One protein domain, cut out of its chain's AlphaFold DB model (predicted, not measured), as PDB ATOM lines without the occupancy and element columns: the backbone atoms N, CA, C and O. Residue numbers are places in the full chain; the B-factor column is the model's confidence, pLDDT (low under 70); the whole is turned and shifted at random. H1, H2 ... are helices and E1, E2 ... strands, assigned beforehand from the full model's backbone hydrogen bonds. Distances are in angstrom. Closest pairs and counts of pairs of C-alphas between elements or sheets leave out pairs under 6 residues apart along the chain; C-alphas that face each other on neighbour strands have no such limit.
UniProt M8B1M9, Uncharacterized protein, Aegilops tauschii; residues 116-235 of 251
ATOM      1  N   THR A 116     -21.062  12.090  11.638       55.81
ATOM      2  CA  THR A 116     -19.846  11.470  12.184       55.81
ATOM      3  C   THR A 116     -19.444  12.002  13.562       55.81
ATOM      4  O   THR A 116     -18.586  11.420  14.214       55.81
ATOM      5  N   ASP A 117     -20.034  13.113  14.006       57.81
ATOM      6  CA  ASP A 117     -19.789  13.764  15.291       57.81
ATOM      7  C   ASP A 117     -20.680  13.248  16.435       57.81
ATOM      8  O   ASP A 117     -20.304  13.392  17.594       57.81
ATOM      9  N   ILE A 118     -21.835  12.638  16.140       57.69
ATOM     10  CA  ILE A 118     -22.840  12.268  17.161       57.69
ATOM     11  C   ILE A 118     -23.252  10.790  17.070       57.69
ATOM     12  O   ILE A 118     -23.660  10.187  18.066       57.69
ATOM     13  N   PHE A 119     -23.118  10.181  15.894       57.41
ATOM     14  CA  PHE A 119     -23.670   8.866  15.599       57.41
ATOM     15  C   PHE A 119     -22.567   7.897  15.158       57.41
ATOM     16  O   PHE A 119     -21.995   8.042  14.079       57.41
ATOM     17  N   CYS A 120     -22.292   6.873  15.971       52.47
ATOM     18  CA  CYS A 120     -21.380   5.799  15.592       52.47
ATOM     19  C   CYS A 120     -22.146   4.668  14.884       52.47
ATOM     20  O   CYS A 120     -22.976   3.996  15.486       52.47
ATOM     21  N   CYS A 121     -21.779   4.401  13.627       51.47
ATOM     22  CA  CYS A 121     -22.022   3.123  12.937       51.47
ATOM     23  C   CYS A 121     -23.468   2.806  12.501       51.47
ATOM     24  O   CYS A 121     -23.878   1.646  12.517       51.47
ATOM     25  N   TYR A 122     -24.237   3.795  12.042       60.28
ATOM     26  CA  TYR A 122     -25.617   3.573  11.584       60.28
ATOM     27  C   TYR A 122     -25.700   3.243  10.117       60.28
ATOM     28  O   TYR A 122     -26.075   4.057   9.268       60.28
ATOM     29  N   ASN A 123     -25.364   1.998   9.823       67.75
ATOM     30  CA  ASN A 123     -25.368   1.552   8.460       67.75
ATOM     31  C   ASN A 123     -26.743   1.046   8.058       67.75
ATOM     32  O   ASN A 123     -27.044  -0.135   8.181       67.75
ATOM     33  N   GLY A 124     -27.551   1.949   7.494       80.50
ATOM     34  CA  GLY A 124     -28.673   1.521   6.667       80.50
ATOM     35  C   GLY A 124     -28.217   0.467   5.648       80.50
ATOM     36  O   GLY A 124     -27.049   0.466   5.234       80.50
ATOM     37  N   ARG A 125     -29.134  -0.430   5.286       86.06
ATOM     38  CA  ARG A 125     -28.881  -1.638   4.497       86.06
ATOM     39  C   ARG A 125     -29.390  -1.517   3.075       86.06
ATOM     40  O   ARG A 125     -30.508  -1.060   2.841       86.06
ATOM     41  N   LEU A 126     -28.580  -1.982   2.138       87.19
ATOM     42  CA  LEU A 126     -28.963  -2.267   0.772       87.19
ATOM     43  C   LEU A 126     -29.791  -3.552   0.734       87.19
ATOM     44  O   LEU A 126     -29.588  -4.516   1.467       87.19
ATOM     45  N   SER A 127     -30.785  -3.537  -0.132       86.62
ATOM     46  CA  SER A 127     -31.677  -4.655  -0.405       86.62
ATOM     47  C   SER A 127     -32.180  -4.527  -1.837       86.62
ATOM     48  O   SER A 127     -31.890  -3.545  -2.519       86.62
ATOM     49  N   GLN A 128     -32.946  -5.501  -2.309       85.69
ATOM     50  CA  GLN A 128     -33.694  -5.329  -3.545       85.69
ATOM     51  C   GLN A 128     -35.114  -5.848  -3.425       85.69
ATOM     52  O   GLN A 128     -35.435  -6.666  -2.562       85.69
ATOM     53  N   SER A 129     -35.948  -5.354  -4.326       83.25
ATOM     54  CA  SER A 129     -37.309  -5.819  -4.533       83.25
ATOM     55  C   SER A 129     -37.606  -5.736  -6.015       83.25
ATOM     56  O   SER A 129     -37.502  -4.652  -6.585       83.25
ATOM     57  N   SER A 130     -37.976  -6.855  -6.635       83.06
ATOM     58  CA  SER A 130     -38.360  -6.890  -8.051       83.06
ATOM     59  C   SER A 130     -37.289  -6.301  -8.986       83.06
ATOM     60  O   SER A 130     -37.608  -5.573  -9.922       83.06
ATOM     61  N   GLY A 131     -36.010  -6.570  -8.701       81.06
ATOM     62  CA  GLY A 131     -34.877  -6.041  -9.470       81.06
ATOM     63  C   GLY A 131     -34.571  -4.560  -9.221       81.06
ATOM     64  O   GLY A 131     -33.722  -3.992  -9.898       81.06
ATOM     65  N   VAL A 132     -35.240  -3.904  -8.271       85.69
ATOM     66  CA  VAL A 132     -34.991  -2.498  -7.934       85.69
ATOM     67  C   VAL A 132     -34.155  -2.408  -6.665       85.69
ATOM     68  O   VAL A 132     -34.525  -2.980  -5.633       85.69
ATOM     69  N   LEU A 133     -33.054  -1.652  -6.721       88.56
ATOM     70  CA  LEU A 133     -32.236  -1.354  -5.547       88.56
ATOM     71  C   LEU A 133     -33.081  -0.631  -4.499       88.56
ATOM     72  O   LEU A 133     -33.725   0.382  -4.777       88.56
ATOM     73  N   CYS A 134     -33.050  -1.143  -3.280       88.81
ATOM     74  CA  CYS A 134     -33.712  -0.559  -2.133       88.81
ATOM     75  C   CYS A 134     -32.692  -0.248  -1.037       88.81
ATOM     76  O   CYS A 134     -31.709  -0.964  -0.855       88.81
ATOM     77  N   TYR A 135     -32.949   0.806  -0.275       89.12
ATOM     78  CA  TYR A 135     -32.164   1.172   0.898       89.12
ATOM     79  C   TYR A 135     -33.087   1.247   2.102       89.12
ATOM     80  O   TYR A 135     -34.165   1.822   1.998       89.12
ATOM     81  N   ALA A 136     -32.687   0.675   3.229       88.38
ATOM     82  CA  ALA A 136     -33.442   0.701   4.472       88.38
ATOM     83  C   ALA A 136     -32.614   1.364   5.569       88.38
ATOM     84  O   ALA A 136     -31.470   0.977   5.791       88.38
ATOM     85  N   LYS A 137     -33.183   2.336   6.279       87.81
ATOM     86  CA  LYS A 137     -32.514   3.023   7.391       87.81
ATOM     87  C   LYS A 137     -33.509   3.299   8.507       87.81
ATOM     88  O   LYS A 137     -34.672   3.591   8.239       87.81
ATOM     89  N   GLN A 138     -33.052   3.206   9.745       87.06
ATOM     90  CA  GLN A 138     -33.815   3.610  10.917       87.06
ATOM     91  C   GLN A 138     -34.120   5.118  10.877       87.06
ATOM     92  O   GLN A 138     -33.336   5.907  10.349       87.06
ATOM     93  N   GLU A 139     -35.257   5.515  11.438       84.69
ATOM     94  CA  GLU A 139     -35.561   6.903  11.789       84.69
ATOM     95  C   GLU A 139     -34.791   7.325  13.042       84.69
ATOM     96  O   GLU A 139     -34.339   6.484  13.815       84.69
ATOM     97  N   LEU A 140     -34.660   8.637  13.266       80.50
ATOM     98  CA  LEU A 140     -33.862   9.184  14.372       80.50
ATOM     99  C   LEU A 140     -34.300   8.689  15.756       80.50
ATOM    100  O   LEU A 140     -33.462   8.565  16.638       80.50
ATOM    101  N   ASP A 141     -35.583   8.397  15.950       79.25
ATOM    102  CA  ASP A 141     -36.126   7.868  17.206       79.25
ATOM    103  C   ASP A 141     -35.952   6.343  17.359       79.25
ATOM    104  O   ASP A 141     -36.264   5.778  18.408       79.25
ATOM    105  N   GLY A 142     -35.482   5.656  16.313       80.38
ATOM    106  CA  GLY A 142     -35.376   4.199  16.241       80.38
ATOM    107  C   GLY A 142     -36.726   3.476  16.186       80.38
ATOM    108  O   GLY A 142     -36.751   2.246  16.103       80.38
ATOM    109  N   CYS A 143     -37.845   4.201  16.200       82.94
ATOM    110  CA  CYS A 143     -39.203   3.662  16.287       82.94
ATOM    111  C   CYS A 143     -39.782   3.277  14.917       82.94
ATOM    112  O   CYS A 143     -40.847   2.657  14.816       82.94
ATOM    113  N   ALA A 144     -39.069   3.612  13.845       85.75
ATOM    114  CA  ALA A 144     -39.393   3.165  12.506       85.75
ATOM    115  C   ALA A 144     -38.142   2.916  11.662       85.75
ATOM    116  O   ALA A 144     -37.069   3.455  11.910       85.75
ATOM    117  N   ILE A 145     -38.316   2.098  10.631       87.62
ATOM    118  CA  ILE A 145     -37.380   1.874   9.541       87.62
ATOM    119  C   ILE A 145     -38.051   2.394   8.277       87.62
ATOM    120  O   ILE A 145     -39.165   1.987   7.934       87.62
ATOM    121  N   ARG A 146     -37.369   3.293   7.576       87.69
ATOM    122  CA  ARG A 146     -37.790   3.805   6.280       87.69
ATOM    123  C   ARG A 146     -37.074   3.054   5.173       87.69
ATOM    124  O   ARG A 146     -35.880   2.777   5.280       87.69
ATOM    125  N   ILE A 147     -37.814   2.735   4.116       88.38
ATOM    126  CA  ILE A 147     -37.299   2.011   2.962       88.38
ATOM    127  C   ILE A 147     -37.513   2.867   1.712       88.38
ATOM    128  O   ILE A 147     -38.623   3.312   1.424       88.38
ATOM    129  N   TRP A 148     -36.440   3.102   0.965       89.00
ATOM    130  CA  TRP A 148     -36.444   3.822  -0.304       89.00
ATOM    131  C   TRP A 148     -36.160   2.860  -1.447       89.00
ATOM    132  O   TRP A 148     -35.432   1.887  -1.265       89.00
ATOM    133  N   SER A 149     -36.686   3.166  -2.627       88.00
ATOM    134  CA  SER A 149     -36.383   2.450  -3.865       88.00
ATOM    135  C   SER A 149     -35.699   3.413  -4.839       88.00
ATOM    136  O   SER A 149     -36.054   4.593  -4.913       88.00
ATOM    137  N   LEU A 150     -34.672   2.937  -5.537       86.25
ATOM    138  CA  LEU A 150     -33.969   3.709  -6.554       86.25
ATOM    139  C   LEU A 150     -34.787   3.683  -7.853       86.25
ATOM    140  O   LEU A 150     -34.975   2.622  -8.438       86.25
ATOM    141  N   GLU A 151     -35.267   4.837  -8.308       80.38
ATOM    142  CA  GLU A 151     -35.981   4.976  -9.579       80.38
ATOM    143  C   GLU A 151     -35.089   5.687 -10.606       80.38
ATOM    144  O   GLU A 151     -34.744   6.864 -10.480       80.38
ATOM    145  N   GLY A 152     -34.711   4.956 -11.655       71.25
ATOM    146  CA  GLY A 152     -33.761   5.439 -12.655       71.25
ATOM    147  C   GLY A 152     -32.299   5.359 -12.186       71.25
ATOM    148  O   GLY A 152     -32.001   4.734 -11.168       71.25
ATOM    149  N   PRO A 153     -31.359   5.947 -12.946       65.62
ATOM    150  CA  PRO A 153     -29.930   5.711 -12.743       65.62
ATOM    151  C   PRO A 153     -29.382   6.271 -11.422       65.62
ATOM    152  O   PRO A 153     -28.500   5.632 -10.848       65.62
ATOM    153  N   ASP A 154     -29.928   7.396 -10.930       65.38
ATOM    154  CA  ASP A 154     -29.331   8.165  -9.824       65.38
ATOM    155  C   ASP A 154     -30.332   8.764  -8.815       65.38
ATOM    156  O   ASP A 154     -29.929   9.501  -7.911       65.38
ATOM    157  N   ARG A 155     -31.642   8.503  -8.937       69.44
ATOM    158  CA  ARG A 155     -32.655   9.173  -8.103       69.44
ATOM    159  C   ARG A 155     -33.403   8.192  -7.213       69.44
ATOM    160  O   ARG A 155     -34.183   7.373  -7.678       69.44
ATOM    161  N   TYR A 156     -33.240   8.324  -5.900       68.69
ATOM    162  CA  TYR A 156     -34.140   7.654  -4.965       68.69
ATOM    163  C   TYR A 156     -35.498   8.339  -4.989       68.69
ATOM    164  O   TYR A 156     -35.592   9.553  -4.776       68.69
ATOM    165  N   ILE A 157     -36.548   7.560  -5.221       60.69
ATOM    166  CA  ILE A 157     -37.904   8.028  -4.993       60.69
ATOM    167  C   ILE A 157     -38.350   7.533  -3.626       60.69
ATOM    168  O   ILE A 157     -38.163   6.384  -3.215       60.69
ATOM    169  N   HIS A 158     -38.887   8.486  -2.872       55.19
ATOM    170  CA  HIS A 158     -39.582   8.184  -1.643       55.19
ATOM    171  C   HIS A 158     -40.883   7.492  -2.024       55.19
ATOM    172  O   HIS A 158     -41.791   8.117  -2.560       55.19
ATOM    173  N   SER A 159     -40.970   6.198  -1.741       52.41
ATOM    174  CA  SER A 159     -42.273   5.575  -1.602       52.41
ATOM    175  C   SER A 159     -42.732   5.880  -0.181       52.41
ATOM    176  O   SER A 159     -42.198   5.336   0.788       52.41
ATOM    177  N   SER A 160     -43.699   6.789  -0.042       48.78
ATOM    178  CA  SER A 160     -44.396   7.072   1.222       48.78
ATOM    179  C   SER A 160     -44.986   5.839   1.893       48.78
ATOM    180  O   SER A 160     -45.273   5.873   3.087       48.78
ATOM    181  N   ASP A 161     -45.081   4.745   1.148       53.47
ATOM    182  CA  ASP A 161     -45.855   3.572   1.511       53.47
ATOM    183  C   ASP A 161     -44.974   2.452   2.089       53.47
ATOM    184  O   ASP A 161     -45.488   1.444   2.566       53.47
ATOM    185  N   LYS A 162     -43.641   2.623   2.108       65.50
ATOM    186  CA  LYS A 162     -42.688   1.613   2.605       65.50
ATOM    187  C   LYS A 162     -42.030   2.051   3.916       65.50
ATOM    188  O   LYS A 162     -40.827   2.309   3.991       65.50
ATOM    189  N   TYR A 163     -42.848   2.143   4.962       74.81
ATOM    190  CA  TYR A 163     -42.408   2.376   6.337       74.81
ATOM    191  C   TYR A 163     -42.686   1.141   7.200       74.81
ATOM    192  O   TYR A 163     -43.726   0.497   7.077       74.81
ATOM    193  N   PHE A 164     -41.776   0.830   8.115       78.31
ATOM    194  CA  PHE A 164     -41.948  -0.236   9.093       78.31
ATOM    195  C   PHE A 164     -41.812   0.345  10.496       78.31
ATOM    196  O   PHE A 164     -40.749   0.834  10.855       78.31
ATOM    197  N   ARG A 165     -42.878   0.311  11.301       80.81
ATOM    198  CA  ARG A 165     -42.802   0.709  12.716       80.81
ATOM    199  C   ARG A 165     -42.272  -0.444  13.556       80.81
ATOM    200  O   ARG A 165     -42.777  -1.557  13.448       80.81
ATOM    201  N   THR A 166     -41.307  -0.150  14.417       74.88
ATOM    202  CA  THR A 166     -40.691  -1.108  15.348       74.88
ATOM    203  C   THR A 166     -41.414  -1.172  16.698       74.88
ATOM    204  O   THR A 166     -41.061  -1.995  17.546       74.88
ATOM    205  N   GLU A 167     -42.446  -0.343  16.900       74.50
ATOM    206  CA  GLU A 167     -43.315  -0.357  18.083       74.50
ATOM    207  C   GLU A 167     -43.783  -1.788  18.413       74.50
ATOM    208  O   GLU A 167     -44.338  -2.497  17.571       74.50
ATOM    209  N   GLY A 168     -43.547  -2.229  19.651       71.31
ATOM    210  CA  GLY A 168     -43.964  -3.550  20.133       71.31
ATOM    211  C   GLY A 168     -43.093  -4.732  19.684       71.31
ATOM    212  O   GLY A 168     -43.270  -5.827  20.212       71.31
ATOM    213  N   VAL A 169     -42.114  -4.540  18.790       77.88
ATOM    214  CA  VAL A 169     -41.196  -5.616  18.355       77.88
ATOM    215  C   VAL A 169     -40.253  -6.036  19.486       77.88
ATOM    216  O   VAL A 169     -40.005  -7.224  19.701       77.88
ATOM    217  N   TYR A 170     -39.737  -5.056  20.228       78.19
ATOM    218  CA  TYR A 170     -38.716  -5.263  21.260       78.19
ATOM    219  C   TYR A 170     -39.279  -5.327  22.684       78.19
ATOM    220  O   TYR A 170     -38.558  -5.715  23.603       78.19
ATOM    221  N   GLY A 171     -40.548  -4.943  22.875       76.31
ATOM    222  CA  GLY A 171     -41.165  -4.801  24.200       76.31
ATOM    223  C   GLY A 171     -40.536  -3.691  25.053       76.31
ATOM    224  O   GLY A 171     -40.523  -3.804  26.275       76.31
ATOM    225  N   ARG A 172     -39.957  -2.664  24.414       79.81
ATOM    226  CA  ARG A 172     -39.313  -1.504  25.050       79.81
ATOM    227  C   ARG A 172     -39.717  -0.230  24.320       79.81
ATOM    228  O   ARG A 172     -39.876  -0.267  23.100       79.81
ATOM    229  N   ASP A 173     -39.803   0.868  25.062       73.25
ATOM    230  CA  ASP A 173     -40.283   2.154  24.540       73.25
ATOM    231  C   ASP A 173     -39.167   3.020  23.943       73.25
ATOM    232  O   ASP A 173     -39.414   3.818  23.046       73.25
ATOM    233  N   MET A 174     -37.927   2.857  24.417       75.50
ATOM    234  CA  MET A 174     -36.773   3.619  23.939       75.50
ATOM    235  C   MET A 174     -35.801   2.692  23.216       75.50
ATOM    236  O   MET A 174     -35.274   1.752  23.811       75.50
ATOM    237  N   LEU A 175     -35.579   2.964  21.930       81.69
ATOM    238  CA  LEU A 175     -34.717   2.166  21.052       81.69
ATOM    239  C   LEU A 175     -33.431   2.890  20.654       81.69
ATOM    240  O   LEU A 175     -32.638   2.335  19.904       81.69
ATOM    241  N   LEU A 176     -33.226   4.105  21.156       82.31
ATOM    242  CA  LEU A 176     -32.042   4.922  20.938       82.31
ATOM    243  C   LEU A 176     -31.416   5.261  22.300       82.31
ATOM    244  O   LEU A 176     -32.110   5.734  23.199       82.31
ATOM    245  N   ARG A 177     -30.111   5.027  22.465       79.12
ATOM    246  CA  ARG A 177     -29.371   5.245  23.717       79.12
ATOM    247  C   ARG A 177     -28.059   5.960  23.469       79.12
ATOM    248  O   ARG A 177     -27.457   5.798  22.418       79.12
ATOM    249  N   THR A 178     -27.567   6.686  24.461       79.56
ATOM    250  CA  THR A 178     -26.187   7.182  24.457       79.56
ATOM    251  C   THR A 178     -25.275   6.116  25.064       79.56
ATOM    252  O   THR A 178     -25.556   5.605  26.148       79.56
ATOM    253  N   HIS A 179     -24.209   5.752  24.359       71.19
ATOM    254  CA  HIS A 179     -23.185   4.837  24.847       71.19
ATOM    255  C   HIS A 179     -22.116   5.603  25.649       71.19
ATOM    256  O   HIS A 179     -22.105   6.835  25.698       71.19
ATOM    257  N   SER A 180     -21.237   4.879  26.346       70.75
ATOM    258  CA  SER A 180     -20.256   5.461  27.280       70.75
ATOM    259  C   SER A 180     -19.210   6.363  26.619       70.75
ATOM    260  O   SER A 180     -18.531   7.123  27.299       70.75
ATOM    261  N   ASP A 181     -19.062   6.254  25.304       73.12
ATOM    262  CA  ASP A 181     -18.198   7.073  24.449       73.12
ATOM    263  C   ASP A 181     -18.870   8.383  23.991       73.12
ATOM    264  O   ASP A 181     -18.247   9.181  23.296       73.12
ATOM    265  N   GLY A 182     -20.116   8.632  24.411       73.56
ATOM    266  CA  GLY A 182     -20.873   9.841  24.088       73.56
ATOM    267  C   GLY A 182     -21.623   9.775  22.759       73.56
ATOM    268  O   GLY A 182     -22.363  10.710  22.444       73.56
ATOM    269  N   TYR A 183     -21.492   8.683  22.002       76.81
ATOM    270  CA  TYR A 183     -22.230   8.497  20.760       76.81
ATOM    271  C   TYR A 183     -23.614   7.927  21.029       76.81
ATOM    272  O   TYR A 183     -23.845   7.169  21.973       76.81
ATOM    273  N   TRP A 184     -24.568   8.284  20.181       77.06
ATOM    274  CA  TRP A 184     -25.871   7.636  20.191       77.06
ATOM    275  C   TRP A 184     -25.762   6.292  19.468       77.06
ATOM    276  O   TRP A 184     -25.089   6.229  18.438       77.06
ATOM    277  N   HIS A 185     -26.485   5.266  19.931       79.25
ATOM    278  CA  HIS A 185     -26.643   3.929  19.330       79.25
ATOM    279  C   HIS A 185     -28.117   3.491  19.327       79.25
ATOM    280  O   HIS A 185     -28.848   3.781  20.277       79.25
ATOM    281  N   PHE A 186     -28.555   2.760  18.297       84.06
ATOM    282  CA  PHE A 186     -29.829   2.043  18.354       84.06
ATOM    283  C   PHE A 186     -29.635   0.742  19.135       84.06
ATOM    284  O   PHE A 186     -28.605   0.083  19.024       84.06
ATOM    285  N   ASP A 187     -30.669   0.327  19.858       85.44
ATOM    286  CA  ASP A 187     -30.743  -0.970  20.540       85.44
ATOM    287  C   ASP A 187     -30.816  -2.154  19.561       85.44
ATOM    288  O   ASP A 187     -30.903  -3.309  19.989       85.44
ATOM    289  N   TYR A 188     -30.834  -1.882  18.254       84.88
ATOM    290  CA  TYR A 188     -30.943  -2.880  17.207       84.88
ATOM    291  C   TYR A 188     -30.243  -2.467  15.908       84.88
ATOM    292  O   TYR A 188     -30.138  -1.281  15.591       84.88
ATOM    293  N   ASP A 189     -29.850  -3.464  15.112       84.56
ATOM    294  CA  ASP A 189     -29.357  -3.279  13.741       84.56
ATOM    295  C   ASP A 189     -30.294  -3.939  12.718       84.56
ATOM    296  O   ASP A 189     -30.949  -4.953  12.990       84.56
ATOM    297  N   ILE A 190     -30.352  -3.369  11.516       85.38
ATOM    298  CA  ILE A 190     -31.042  -3.971  10.378       85.38
ATOM    299  C   ILE A 190     -30.073  -4.964   9.752       85.38
ATOM    300  O   ILE A 190     -28.988  -4.585   9.316       85.38
ATOM    301  N   ARG A 191     -30.459  -6.238   9.657       81.75
ATOM    302  CA  ARG A 191     -29.649  -7.231   8.940       81.75
ATOM    303  C   ARG A 191     -30.030  -7.348   7.485       81.75
ATOM    304  O   ARG A 191     -29.163  -7.410   6.625       81.75
ATOM    305  N   THR A 192     -31.325  -7.421   7.215       81.50
ATOM    306  CA  THR A 192     -31.835  -7.466   5.849       81.50
ATOM    307  C   THR A 192     -33.306  -7.082   5.820       81.50
ATOM    308  O   THR A 192     -34.047  -7.296   6.785       81.50
ATOM    309  N   VAL A 193     -33.720  -6.523   4.690       84.12
ATOM    310  CA  VAL A 193     -35.112  -6.244   4.356       84.12
ATOM    311  C   VAL A 193     -35.436  -7.019   3.090       84.12
ATOM    312  O   VAL A 193     -34.757  -6.874   2.076       84.12
ATOM    313  N   ASN A 194     -36.478  -7.841   3.146       85.00
ATOM    314  CA  ASN A 194     -37.003  -8.574   2.008       85.00
ATOM    315  C   ASN A 194     -38.458  -8.155   1.786       85.00
ATOM    316  O   ASN A 194     -39.372  -8.666   2.430       85.00
ATOM    317  N   LEU A 195     -38.654  -7.204   0.872       83.31
ATOM    318  CA  LEU A 195     -39.979  -6.680   0.552       83.31
ATOM    319  C   LEU A 195     -40.875  -7.729  -0.125       83.31
ATOM    320  O   LEU A 195     -42.068  -7.757   0.144       83.31
ATOM    321  N   GLU A 196     -40.310  -8.624  -0.939       82.88
ATOM    322  CA  GLU A 196     -41.066  -9.669  -1.650       82.88
ATOM    323  C   GLU A 196     -41.697 -10.689  -0.694       82.88
ATOM    324  O   GLU A 196     -42.772 -11.220  -0.956       82.88
ATOM    325  N   ARG A 197     -41.031 -10.956   0.432       79.94
ATOM    326  CA  ARG A 197     -41.523 -11.837   1.502       79.94
ATOM    327  C   ARG A 197     -42.193 -11.081   2.644       79.94
ATOM    328  O   ARG A 197     -42.482 -11.692   3.669       79.94
ATOM    329  N   GLU A 198     -42.378  -9.769   2.496       83.50
ATOM    330  CA  GLU A 198     -42.848  -8.868   3.547       83.50
ATOM    331  C   GLU A 198     -42.122  -9.077   4.888       83.50
ATOM    332  O   GLU A 198     -42.756  -9.172   5.938       83.50
ATOM    333  N   LEU A 199     -40.790  -9.179   4.871       84.62
ATOM    334  CA  LEU A 199     -39.991  -9.569   6.034       84.62
ATOM    335  C   LEU A 199     -38.847  -8.591   6.310       84.62
ATOM    336  O   LEU A 199     -38.108  -8.200   5.408       84.62
ATOM    337  N   VAL A 200     -38.632  -8.281   7.587       84.06
ATOM    338  CA  VAL A 200     -37.429  -7.608   8.090       84.06
ATOM    339  C   VAL A 200     -36.742  -8.514   9.102       84.06
ATOM    340  O   VAL A 200     -37.390  -9.074   9.986       84.06
ATOM    341  N   ILE A 201     -35.424  -8.663   8.977       83.69
ATOM    342  CA  ILE A 201     -34.599  -9.362   9.963       83.69
ATOM    343  C   ILE A 201     -33.779  -8.325  10.720       83.69
ATOM    344  O   ILE A 201     -33.029  -7.548  10.124       83.69
ATOM    345  N   LEU A 202     -33.924  -8.342  12.039       86.00
ATOM    346  CA  LEU A 202     -33.339  -7.380  12.961       86.00
ATOM    347  C   LEU A 202     -32.443  -8.101  13.961       86.00
ATOM    348  O   LEU A 202     -32.761  -9.204  14.403       86.00
ATOM    349  N   ASP A 203     -31.338  -7.470  14.328       83.81
ATOM    350  CA  ASP A 203     -30.496  -7.886  15.447       83.81
ATOM    351  C   ASP A 203     -30.883  -7.053  16.671       83.81
ATOM    352  O   ASP A 203     -30.774  -5.836  16.620       83.81
ATOM    353  N   ASP A 204     -31.388  -7.669  17.739       84.88
ATOM    354  CA  ASP A 204     -31.647  -7.000  19.017       84.88
ATOM    355  C   ASP A 204     -30.358  -7.008  19.839       84.88
ATOM    356  O   ASP A 204     -29.997  -8.024  20.443       84.88
ATOM    357  N   GLU A 205     -29.661  -5.872  19.866       80.44
ATOM    358  CA  GLU A 205     -28.334  -5.764  20.468       80.44
ATOM    359  C   GLU A 205     -28.347  -5.976  21.982       80.44
ATOM    360  O   GLU A 205     -27.353  -6.426  22.553       80.44
ATOM    361  N   ILE A 206     -29.462  -5.647  22.630       82.94
ATOM    362  CA  ILE A 206     -29.596  -5.705  24.086       82.94
ATOM    363  C   ILE A 206     -30.001  -7.105  24.538       82.94
ATOM    364  O   ILE A 206     -29.509  -7.587  25.556       82.94
ATOM    365  N   ALA A 207     -30.909  -7.759  23.808       81.50
ATOM    366  CA  ALA A 207     -31.352  -9.110  24.145       81.50
ATOM    367  C   ALA A 207     -30.502 -10.214  23.492       81.50
ATOM    368  O   ALA A 207     -30.790 -11.389  23.726       81.50
ATOM    369  N   ASP A 208     -29.495  -9.846  22.689       80.56
ATOM    370  CA  ASP A 208     -28.584 -10.750  21.972       80.56
ATOM    371  C   ASP A 208     -29.349 -11.819  21.171       80.56
ATOM    372  O   ASP A 208     -29.168 -13.028  21.343       80.56
ATOM    373  N   LYS A 209     -30.301 -11.371  20.341       79.75
ATOM    374  CA  LYS A 209     -31.164 -12.259  19.547       79.75
ATOM    375  C   LYS A 209     -31.484 -11.675  18.179       79.75
ATOM    376  O   LYS A 209     -31.627 -10.469  18.021       79.75
ATOM    377  N   ILE A 210     -31.730 -12.558  17.217       80.69
ATOM    378  CA  ILE A 210     -32.221 -12.180  15.893       80.69
ATOM    379  C   ILE A 210     -33.747 -12.277  15.886       80.69
ATOM    380  O   ILE A 210     -34.330 -13.266  16.330       80.69
ATOM    381  N   ILE A 211     -34.417 -11.254  15.370       82.00
ATOM    382  CA  ILE A 211     -35.872 -11.201  15.257       82.00
ATOM    383  C   ILE A 211     -36.238 -11.155  13.779       82.00
ATOM    384  O   ILE A 211     -35.724 -10.336  13.025       82.00
ATOM    385  N   SER A 212     -37.146 -12.035  13.375       82.06
ATOM    386  CA  SER A 212     -37.800 -11.972  12.069       82.06
ATOM    387  C   SER A 212     -39.164 -11.317  12.250       82.06
ATOM    388  O   SER A 212     -39.930 -11.748  13.109       82.06
ATOM    389  N   VAL A 213     -39.461 -10.256  11.504       82.75
ATOM    390  CA  VAL A 213     -40.708  -9.498  11.657       82.75
ATOM    391  C   VAL A 213     -41.396  -9.341  10.315       82.75
ATOM    392  O   VAL A 213     -40.783  -8.907   9.343       82.75
ATOM    393  N   SER A 214     -42.684  -9.672  10.273       82.50
ATOM    394  CA  SER A 214     -43.518  -9.398   9.104       82.50
ATOM    395  C   SER A 214     -43.819  -7.899   9.008       82.50
ATOM    396  O   SER A 214     -44.252  -7.287   9.985       82.50
ATOM    397  N   ILE A 215     -43.613  -7.312   7.829       81.00
ATOM    398  CA  ILE A 215     -43.840  -5.885   7.562       81.00
ATOM    399  C   ILE A 215     -45.325  -5.541   7.720       81.00
ATOM    400  O   ILE A 215     -45.668  -4.557   8.374       81.00
ATOM    401  N   SER A 216     -46.205  -6.381   7.171       76.44
ATOM    402  CA  SER A 216     -47.656  -6.185   7.180       76.44
ATOM    403  C   SER A 216     -48.278  -6.419   8.558       76.44
ATOM    404  O   SER A 216     -49.040  -5.588   9.052       76.44
ATOM    405  N   THR A 217     -47.941  -7.533   9.214       73.19
ATOM    406  CA  THR A 217     -48.574  -7.917  10.490       73.19
ATOM    407  C   THR A 217     -47.879  -7.349  11.721       73.19
ATOM    408  O   THR A 217     -48.461  -7.371  12.807       73.19
ATOM    409  N   ARG A 218     -46.631  -6.878  11.580       72.06
ATOM    410  CA  ARG A 218     -45.746  -6.422  12.668       72.06
ATOM    411  C   ARG A 218     -45.490  -7.469  13.755       72.06
ATOM    412  O   ARG A 218     -44.959  -7.154  14.817       72.06
ATOM    413  N   LYS A 219     -45.848  -8.731  13.509       72.31
ATOM    414  CA  LYS A 219     -45.593  -9.823  14.446       72.31
ATOM    415  C   LYS A 219     -44.162 -10.305  14.266       72.31
ATOM    416  O   LYS A 219     -43.778 -10.754  13.186       72.31
ATOM    417  N   GLY A 220     -43.383 -10.175  15.336       67.25
ATOM    418  CA  GLY A 220     -42.026 -10.687  15.415       67.25
ATOM    419  C   GLY A 220     -42.015 -12.134  15.892       67.25
ATOM    420  O   GLY A 220     -42.533 -12.440  16.965       67.25
ATOM    421  N   THR A 221     -41.388 -13.020  15.128       70.50
ATOM    422  CA  THR A 221     -40.982 -14.343  15.595       70.50
ATOM    423  C   THR A 221     -39.481 -14.320  15.874       70.50
ATOM    424  O   THR A 221     -38.702 -13.973  14.976       70.50
ATOM    425  N   PRO A 222     -39.030 -14.647  17.099       64.25
ATOM    426  CA  PRO A 222     -37.605 -14.735  17.378       64.25
ATOM    427  C   PRO A 222     -37.011 -15.840  16.505       64.25
ATOM    428  O   PRO A 222     -37.427 -16.997  16.580       64.25
ATOM    429  N   PHE A 223     -36.046 -15.469  15.669       61.72
ATOM    430  CA  PHE A 223     -35.156 -16.450  15.077       61.72
ATOM    431  C   PHE A 223     -34.218 -16.911  16.198       61.72
ATOM    432  O   PHE A 223     -33.916 -16.157  17.121       61.72
ATOM    433  N   GLN A 224     -33.854 -18.184  16.167       55.06
ATOM    434  CA  GLN A 224     -33.013 -18.888  17.137       55.06
ATOM    435  C   GLN A 224     -31.968 -17.989  17.841       55.06
ATOM    436  O   GLN A 224     -31.357 -17.134  17.204       55.06
ATOM    437  N   LYS A 225     -31.730 -18.192  19.149       56.03
ATOM    438  CA  LYS A 225     -30.672 -17.493  19.907       56.03
ATOM    439  C   LYS A 225     -29.291 -17.864  19.348       56.03
ATOM    440  O   LYS A 225     -28.652 -18.787  19.846       56.03
ATOM    441  N   ILE A 226     -28.860 -17.194  18.287       56.38
ATOM    442  CA  ILE A 226     -27.509 -17.300  17.743       56.38
ATOM    443  C   ILE A 226     -26.697 -16.189  18.413       56.38
ATOM    444  O   ILE A 226     -26.998 -15.022  18.174       56.38
ATOM    445  N   PRO A 227     -25.694 -16.513  19.248       57.03
ATOM    446  CA  PRO A 227     -24.924 -15.497  19.960       57.03
ATOM    447  C   PRO A 227     -24.238 -14.528  18.992       57.03
ATOM    448  O   PRO A 227     -23.564 -14.967  18.053       57.03
ATOM    449  N   ARG A 228     -24.314 -13.215  19.249       54.88
ATOM    450  CA  ARG A 228     -23.786 -12.162  18.357       54.88
ATOM    451  C   ARG A 228     -22.319 -12.341  17.970       54.88
ATOM    452  O   ARG A 228     -21.940 -11.993  16.848       54.88
ATOM    453  N   ARG A 229     -21.498 -12.937  18.848       55.38
ATOM    454  CA  ARG A 229     -20.088 -13.277  18.560       55.38
ATOM    455  C   ARG A 229     -19.955 -14.198  17.343       55.38
ATOM    456  O   ARG A 229     -19.110 -13.935  16.495       55.38
ATOM    457  N   PHE A 230     -20.822 -15.203  17.215       51.56
ATOM    458  CA  PHE A 230     -20.837 -16.110  16.063       51.56
ATOM    459  C   PHE A 230     -21.314 -15.427  14.785       51.56
ATOM    460  O   PHE A 230     -20.865 -15.763  13.703       51.56
ATOM    461  N   THR A 231     -22.185 -14.430  14.857       51.06
ATOM    462  CA  THR A 231     -22.563 -13.706  13.640       51.06
ATOM    463  C   THR A 231     -21.541 -12.658  13.213       51.06
ATOM    464  O   THR A 231     -21.285 -12.544  12.021       51.06
ATOM    465  N   LYS A 232     -20.911 -11.922  14.141       50.53
ATOM    466  CA  LYS A 232     -19.884 -10.922  13.788       50.53
ATOM    467  C   LYS A 232     -18.627 -11.565  13.196       50.53
ATOM    468  O   LYS A 232     -18.073 -11.026  12.248       50.53
ATOM    469  N   LEU A 233     -18.208 -12.719  13.722       42.69
ATOM    470  CA  LEU A 233     -17.024 -13.444  13.239       42.69
ATOM    471  C   LEU A 233     -17.209 -14.065  11.849       42.69
ATOM    472  O   LEU A 233     -16.225 -14.278  11.150       42.69
ATOM    473  N   TYR A 234     -18.449 -14.359  11.452       41.53
ATOM    474  CA  TYR A 234     -18.727 -15.135  10.245       41.53
ATOM    475  C   TYR A 234     -19.637 -14.421   9.236       41.53
ATOM    476  O   TYR A 234     -20.044 -15.028   8.246       41.53
ATOM    477  N   HIS A 235     -19.923 -13.130   9.440       45.09
ATOM    478  CA  HIS A 235     -20.667 -12.296   8.487       45.09
ATOM    479  C   HIS A 235     -20.012 -12.285   7.089       45.09
ATOM    480  O   HIS A 235     -20.712 -12.132   6.098       45.09
TER     481      HIS A 235
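What this domain is: This is residues 116 to 235 of the 251 residues of an uncharacterized protein of Aegilops tauschii (UniProt M8B1M9). Two strongly twisted sheets make a sandwich that is only partly face to face, with E1 and E2 of the first sheet nearest to E8 of the second. The small hairpin E6 and E7 lies at one end of the long axis and the turn between E3 and E4 at the other, while residues 230 to 235, mostly H1, stick out. The printed part has 120 residues, with eleven named strands, E1 to E11, followed by one named helix; the class is mostly strand. The first sheet is branched at E3, the second runs E8, E9, E10, E11, and both are antiparallel. The whole is compact, with a radius of gyration of the C-alphas of 14.6 A and spans of 42 by 35 by 31 A.

How they stand to each other: E1, residues 125 to 129, E2, residues 132 to 138, E3, residues 144 to 151, and E4, residues 155 to 157, form a meander, each strand the antiparallel neighbour of the one before. Within hydrogen-bond range are N 127 and O 134 across E1 and E2, 2.8 A apart, and N 148 and O 135 across E2 and E3, 2.8 A apart. On the other side of E3 from E2 lie E4, with N 151 and O 155 at 2.8 A, and E5, residues 163 to 165, with N 145 and O 164 at 2.8 A. E6, residues 176 to 178, and E7, residues 184 to 186, form a hairpin, N 177 and O 185 being 2.8 A apart. E7 runs on into E8, residues 188 to 194, at 46 degrees. E8 begins a second meander with E9, residues 199 to 204, E10, residues 209 to 214, and E11, residues 220 to 222; N 191 and O 201 are 2.9 A apart, N 202 and O 211 2.9 A, and N 221 and O 212 2.8 A. The two sheets' strands stand at 40 degrees, and the closest C-alphas of E1 and E8 are those of Ser 127 and Val 193, 6.1 A. H1, residues 228 to 234, is only just not on the second sheet, with 4 pairs of C-alphas within 10 A; 2 of its 3 O i to N i+4 pairs are within hydrogen-bond range.

Where its parts are: E1 begins at C-alpha 125 (-28.881, -1.638, 4.497). E3 is 22.4 A long, E2 19.9 A, E8 17.3 A, E10 16.4 A and E9 15.6 A. H1, 10.0 A long, ends at C-alpha 234 (-18.727, -15.135, 10.245).

The domain as a whole: The C-alphas of Gly 152 and Ser 180 are the two farthest apart, 42.2 A. The printed part has no cut and no long link. Mean pLDDT of the printed part is 74.6; residues 116 to 123, 153 to 162, 220 and 222 to 235 are under 70.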